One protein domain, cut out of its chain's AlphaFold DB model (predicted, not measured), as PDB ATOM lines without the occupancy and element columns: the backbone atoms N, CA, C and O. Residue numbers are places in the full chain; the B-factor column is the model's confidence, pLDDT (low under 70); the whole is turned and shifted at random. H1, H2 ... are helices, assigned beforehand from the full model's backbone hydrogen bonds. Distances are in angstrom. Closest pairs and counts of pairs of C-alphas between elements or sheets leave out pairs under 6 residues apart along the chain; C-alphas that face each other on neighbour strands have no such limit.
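This is residues 353 to 396 of the 474 residues of a protein of Myxococcales bacterium 68-20 (UniProt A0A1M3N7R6). Two helices, H1 and H2, lie side by side as a helical hairpin, and the long unnamed stretch 377 to 391 loops back past one side of it. The short H3 follows near the end of the hairpin where H1 leads into H2. The printed part has 44 residues with three named helices, H1, H2 and H3 in chain order, and no named strand; the class is all helix. It is compact, with a radius of gyration of the C-alphas of 8.9 A, and rounded, spanning 22 by 20 by 15 A.

H1, residues 353 to 363, touches H2, residues 369 to 376, closest at the C-alphas of Ala 358 and Ala 372, 5.6 A apart. The two run opposite ways at a shallow tilt of 3 degrees. H3, residues 392 to 395, is close to but not clearly touching H2; their closest C-alphas, those of Ala 369 and Lys 394, are 6.5 A apart. H3 is also close to but not clearly touching H1, closest at the C-alphas of Leu 362 and Lys 394, 7.9 A. In H1 and H2 every O i to N i+4 pair is within hydrogen-bond range; H3 is too short for such a pair.

H1 is 15.3 A long from C-alpha 353 at (8.972, 10.824, 36.731); H2 is 10.5 A, and H3 5.0 A, ending at C-alpha 395 at (10.273, 22.970, 50.231).

The C-alphas of Leu 353 and Ala 381, the two farthest apart, are 23.3 A apart. The link from H1 to H2 is tight, that from H2 to H3 long. The printed part has no cut, and no printed residue is under 70 in pLDDT.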
ATOM      1  N   LEU A 353       8.080  11.831  36.158       92.44
ATOM      2  CA  LEU A 353       8.972  10.824  36.731       92.44
ATOM      3  C   LEU A 353      10.166  11.413  37.498       92.44
ATOM      4  O   LEU A 353      10.451  10.961  38.608       92.44
ATOM      5  N   LEU A 354      10.878  12.390  36.920       95.06
ATOM      6  CA  LEU A 354      12.062  12.965  37.566       95.06
ATOM      7  C   LEU A 354      11.668  13.733  38.828       95.06
ATOM      8  O   LEU A 354      12.272  13.528  39.883       95.06
ATOM      9  N   LYS A 355      10.629  14.569  38.728       95.19
ATOM     10  CA  LYS A 355      10.077  15.313  39.863       95.19
ATOM     11  C   LYS A 355       9.661  14.383  40.994       95.19
ATOM     12  O   LYS A 355      10.095  14.578  42.128       95.19
ATOM     13  N   ASP A 356       8.871  13.364  40.684       94.31
ATOM     14  CA  ASP A 356       8.328  12.448  41.685       94.31
ATOM     15  C   ASP A 356       9.446  11.700  42.424       94.31
ATOM     16  O   ASP A 356       9.424  11.596  43.650       94.31
ATOM     17  N   LEU A 357      10.470  11.230  41.701       95.62
ATOM     18  CA  LEU A 357      11.616  10.549  42.304       95.62
ATOM     19  C   LEU A 357      12.488  11.493  43.141       95.62
ATOM     20  O   LEU A 357      12.882  11.123  44.248       95.62
ATOM     21  N   ALA A 358      12.783  12.699  42.645       96.62
ATOM     22  CA  ALA A 358      13.606  13.671  43.363       96.62
ATOM     23  C   ALA A 358      12.948  14.105  44.682       96.62
ATOM     24  O   ALA A 358      13.594  14.104  45.731       96.62
ATOM     25  N   LEU A 359      11.649  14.418  44.646       96.25
ATOM     26  CA  LEU A 359      10.902  14.834  45.835       96.25
ATOM     27  C   LEU A 359      10.707  13.678  46.817       96.25
ATOM     28  O   LEU A 359      10.799  13.890  48.024       96.25
ATOM     29  N   ARG A 360      10.522  12.447  46.325       96.00
ATOM     30  CA  ARG A 360      10.508  11.252  47.175       96.00
ATOM     31  C   ARG A 360      11.848  11.046  47.885       96.00
ATOM     32  O   ARG A 360      11.864  10.801  49.086       96.00
ATOM     33  N   ALA A 361      12.968  11.160  47.172       96.62
ATOM     34  CA  ALA A 361      14.294  11.006  47.769       96.62
ATOM     35  C   ALA A 361      14.594  12.083  48.822       96.62
ATOM     36  O   ALA A 361      15.231  11.787  49.833       96.62
ATOM     37  N   LEU A 362      14.102  13.308  48.612       96.44
ATOM     38  CA  LEU A 362      14.157  14.384  49.603       96.44
ATOM     39  C   LEU A 362      13.267  14.095  50.825       96.44
ATOM     40  O   LEU A 362      13.686  14.315  51.963       96.44
ATOM     41  N   ALA A 363      12.051  13.587  50.609       95.69
ATOM     42  CA  ALA A 363      11.129  13.223  51.684       95.69
ATOM     43  C   ALA A 363      11.685  12.087  52.560       95.69
ATOM     44  O   ALA A 363      11.554  12.145  53.778       95.69
ATOM     45  N   GLU A 364      12.367  11.108  51.953       95.38
ATOM     46  CA  GLU A 364      13.034   9.990  52.641       95.38
ATOM     47  C   GLU A 364      14.413  10.354  53.246       95.38
ATOM     48  O   GLU A 364      15.127   9.458  53.692       95.38
ATOM     49  N   ASP A 365      14.825  11.631  53.237       95.25
ATOM     50  CA  ASP A 365      16.135  12.100  53.740       95.25
ATOM     51  C   ASP A 365      17.362  11.461  53.061       95.25
ATOM     52  O   ASP A 365      18.484  11.510  53.566       95.25
ATOM     53  N   LYS A 366      17.176  10.905  51.860       96.38
ATOM     54  CA  LYS A 366      18.252  10.319  51.045       96.38
ATOM     55  C   LYS A 366      18.879  11.323  50.073       96.38
ATOM     56  O   LYS A 366      19.876  11.021  49.418       96.38
ATOM     57  N   MET A 367      18.305  12.520  49.958       95.75
ATOM     58  CA  MET A 367      18.780  13.598  49.092       95.75
ATOM     59  C   MET A 367      18.625  14.958  49.778       95.75
ATOM     60  O   MET A 367      17.615  15.218  50.420       95.75
ATOM     61  N   SER A 368      19.604  15.850  49.603       94.31
ATOM     62  CA  SER A 368      19.511  17.231  50.087       94.31
ATOM     63  C   SER A 368      18.622  18.103  49.193       94.31
ATOM     64  O   SER A 368      18.524  17.884  47.983       94.31
ATOM     65  N   ALA A 369      18.043  19.166  49.763       92.38
ATOM     66  CA  ALA A 369      17.243  20.135  49.011       92.38
ATOM     67  C   ALA A 369      18.044  20.808  47.878       92.38
ATOM     68  O   ALA A 369      17.514  21.013  46.791       92.38
ATOM     69  N   ILE A 370      19.339  21.086  48.092       92.31
ATOM     70  CA  ILE A 370      20.240  21.635  47.061       92.31
ATOM     71  C   ILE A 370      20.323  20.692  45.855       92.31
ATOM     72  O   ILE A 370      20.199  21.126  44.711       92.31
ATOM     73  N   ARG A 371      20.503  19.389  46.102       93.94
ATOM     74  CA  ARG A 371      20.627  18.401  45.028       93.94
ATOM     75  C   ARG A 371      19.298  18.192  44.298       93.94
ATOM     76  O   ARG A 371      19.298  18.144  43.071       93.94
ATOM     77  N   ALA A 372      18.175  18.155  45.020       94.69
ATOM     78  CA  ALA A 372      16.842  18.079  44.416       94.69
ATOM     79  C   ALA A 372      16.573  19.276  43.489       94.69
ATOM     80  O   ALA A 372      16.173  19.098  42.342       94.69
ATOM     81  N   ARG A 373      16.885  20.493  43.950       94.06
ATOM     82  CA  ARG A 373      16.795  21.729  43.156       94.06
ATOM     83  C   ARG A 373      17.650  21.682  41.902       94.06
ATOM     84  O   ARG A 373      17.172  22.053  40.839       94.06
ATOM     85  N   SER A 374      18.878  21.178  42.014       91.06
ATOM     86  CA  SER A 374      19.772  21.038  40.864       91.06
ATOM     87  C   SER A 374      19.221  20.088  39.799       91.06
ATOM     88  O   SER A 374      19.371  20.385  38.619       91.06
ATOM     89  N   TYR A 375      18.598  18.964  40.178       92.56
ATOM     90  CA  TYR A 375      17.988  18.048  39.203       92.56
ATOM     91  C   TYR A 375      16.723  18.625  38.566       92.56
ATOM     92  O   TYR A 375      16.477  18.393  37.386       92.56
ATOM     93  N   LEU A 376      15.923  19.361  39.341       93.00
ATOM     94  CA  LEU A 376      14.663  19.953  38.882       93.00
ATOM     95  C   LEU A 376      14.832  21.335  38.246       93.00
ATOM     96  O   LEU A 376      13.846  21.911  37.801       93.00
ATOM     97  N   GLU A 377      16.060  21.857  38.223       90.94
ATOM     98  CA  GLU A 377      16.396  23.209  37.765       90.94
ATOM     99  C   GLU A 377      15.557  24.300  38.455       90.94
ATOM    100  O   GLU A 377      15.239  25.332  37.875       90.94
ATOM    101  N   VAL A 378      15.225  24.081  39.732       91.81
ATOM    102  CA  VAL A 378      14.500  25.056  40.553       91.81
ATOM    103  C   VAL A 378      15.513  26.007  41.198       91.81
ATOM    104  O   VAL A 378      16.362  25.541  41.972       91.81
ATOM    105  N   PRO A 379      15.438  27.327  40.944       88.56
ATOM    106  CA  PRO A 379      16.317  28.306  41.571       88.56
ATOM    107  C   PRO A 379      16.311  28.207  43.097       88.56
ATOM    108  O   PRO A 379      15.301  27.882  43.718       88.56
ATOM    109  N   ALA A 380      17.434  28.541  43.736       86.69
ATOM    110  CA  ALA A 380      17.535  28.554  45.200       86.69
ATOM    111  C   ALA A 380      16.514  29.499  45.865       86.69
ATOM    112  O   ALA A 380      16.146  29.285  47.016       86.69
ATOM    113  N   ALA A 381      16.082  30.526  45.132       83.31
ATOM    114  CA  ALA A 381      15.124  31.537  45.560       83.31
ATOM    115  C   ALA A 381      13.663  31.078  45.534       83.31
ATOM    116  O   ALA A 381      12.831  31.684  46.204       83.31
ATOM    117  N   ASP A 382      13.355  30.021  44.792       88.19
ATOM    118  CA  ASP A 382      11.979  29.580  44.602       88.19
ATOM    119  C   ASP A 382      11.687  28.412  45.542       88.19
ATOM    120  O   ASP A 382      12.602  27.676  45.907       88.19
ATOM    121  N   PRO A 383      10.449  28.178  45.987       91.25
ATOM    122  CA  PRO A 383      10.136  26.963  46.724       91.25
ATOM    123  C   PRO A 383      10.204  25.732  45.804       91.25
ATOM    124  O   PRO A 383       9.846  25.790  44.629       91.25
ATOM    125  N   LEU A 384      10.634  24.586  46.340       93.25
ATOM    126  CA  LEU A 384      10.407  23.310  45.659       93.25
ATOM    127  C   LEU A 384       8.899  23.011  45.635       93.25
ATOM    128  O   LEU A 384       8.196  23.321  46.600       93.25
ATOM    129  N   PRO A 385       8.390  22.364  44.574       90.94
ATOM    130  CA  PRO A 385       6.988  21.983  44.516       90.94
ATOM    131  C   PRO A 385       6.625  21.022  45.664       90.94
ATOM    132  O   PRO A 385       7.431  20.151  46.008       90.94
ATOM    133  N   PRO A 386       5.413  21.131  46.236       89.31
ATOM    134  CA  PRO A 386       4.971  20.232  47.293       89.31
ATOM    135  C   PRO A 386       4.807  18.801  46.762       89.31
ATOM    136  O   PRO A 386       4.463  18.591  45.594       89.31
ATOM    137  N   ALA A 387       5.017  17.816  47.637       88.94
ATOM    138  CA  ALA A 387       4.825  16.399  47.342       88.94
ATOM    139  C   ALA A 387       4.249  15.641  48.551       88.94
ATOM    140  O   ALA A 387       4.473  16.047  49.694       88.94
ATOM    141  N   PRO A 388       3.525  14.528  48.331       86.31
ATOM    142  CA  PRO A 388       3.028  13.693  49.420       86.31
ATOM    143  C   PRO A 388       4.163  13.218  50.340       86.31
ATOM    144  O   PRO A 388       5.154  12.664  49.869       86.31
ATOM    145  N   GLY A 389       4.007  13.423  51.650       86.25
ATOM    146  CA  GLY A 389       4.996  13.017  52.656       86.25
ATOM    147  C   GLY A 389       6.230  13.921  52.765       86.25
ATOM    148  O   GLY A 389       7.110  13.625  53.568       86.25
ATOM    149  N   LEU A 390       6.303  15.014  51.998       91.62
ATOM    150  CA  LEU A 390       7.392  15.984  52.082       91.62
ATOM    151  C   LEU A 390       7.054  17.093  53.087       91.62
ATOM    152  O   LEU A 390       6.023  17.752  52.969       91.62
ATOM    153  N   ASP A 391       7.939  17.303  54.062       92.06
ATOM    154  CA  ASP A 391       7.842  18.408  55.020       92.06
ATOM    155  C   ASP A 391       7.899  19.766  54.285       92.06
ATOM    156  O   ASP A 391       8.882  20.015  53.574       92.06
ATOM    157  N   PRO A 392       6.903  20.663  54.456       91.06
ATOM    158  CA  PRO A 392       6.914  22.003  53.870       91.06
ATOM    159  C   PRO A 392       8.192  22.806  54.145       91.06
ATOM    160  O   PRO A 392       8.604  23.594  53.292       91.06
ATOM    161  N   ALA A 393       8.863  22.587  55.281       89.44
ATOM    162  CA  ALA A 393      10.129  23.251  55.585       89.44
ATOM    163  C   ALA A 393      11.240  22.875  54.586       89.44
ATOM    164  O   ALA A 393      12.050  23.722  54.214       89.44
ATOM    165  N   LYS A 394      11.247  21.633  54.078       90.12
ATOM    166  CA  LYS A 394      12.195  21.181  53.043       90.12
ATOM    167  C   LYS A 394      11.883  21.768  51.660       90.12
ATOM    168  O   LYS A 394      12.750  21.751  50.787       90.12
ATOM    169  N   CYS A 395      10.668  22.284  51.458       90.06
ATOM    170  CA  CYS A 395      10.273  22.970  50.231       90.06
ATOM    171  C   CYS A 395      10.657  24.452  50.212       90.06
ATOM    172  O   CYS A 395      10.664  25.045  49.136       90.06
ATOM    173  N   ALA A 396      10.964  25.058  51.361       89.25
ATOM    174  CA  ALA A 396      11.226  26.489  51.455       89.25
ATOM    175  C   ALA A 396      12.404  26.932  50.556       89.25
ATOM    176  O   ALA A 396      13.327  26.141  50.302       89.25
TER     177      ALA A 396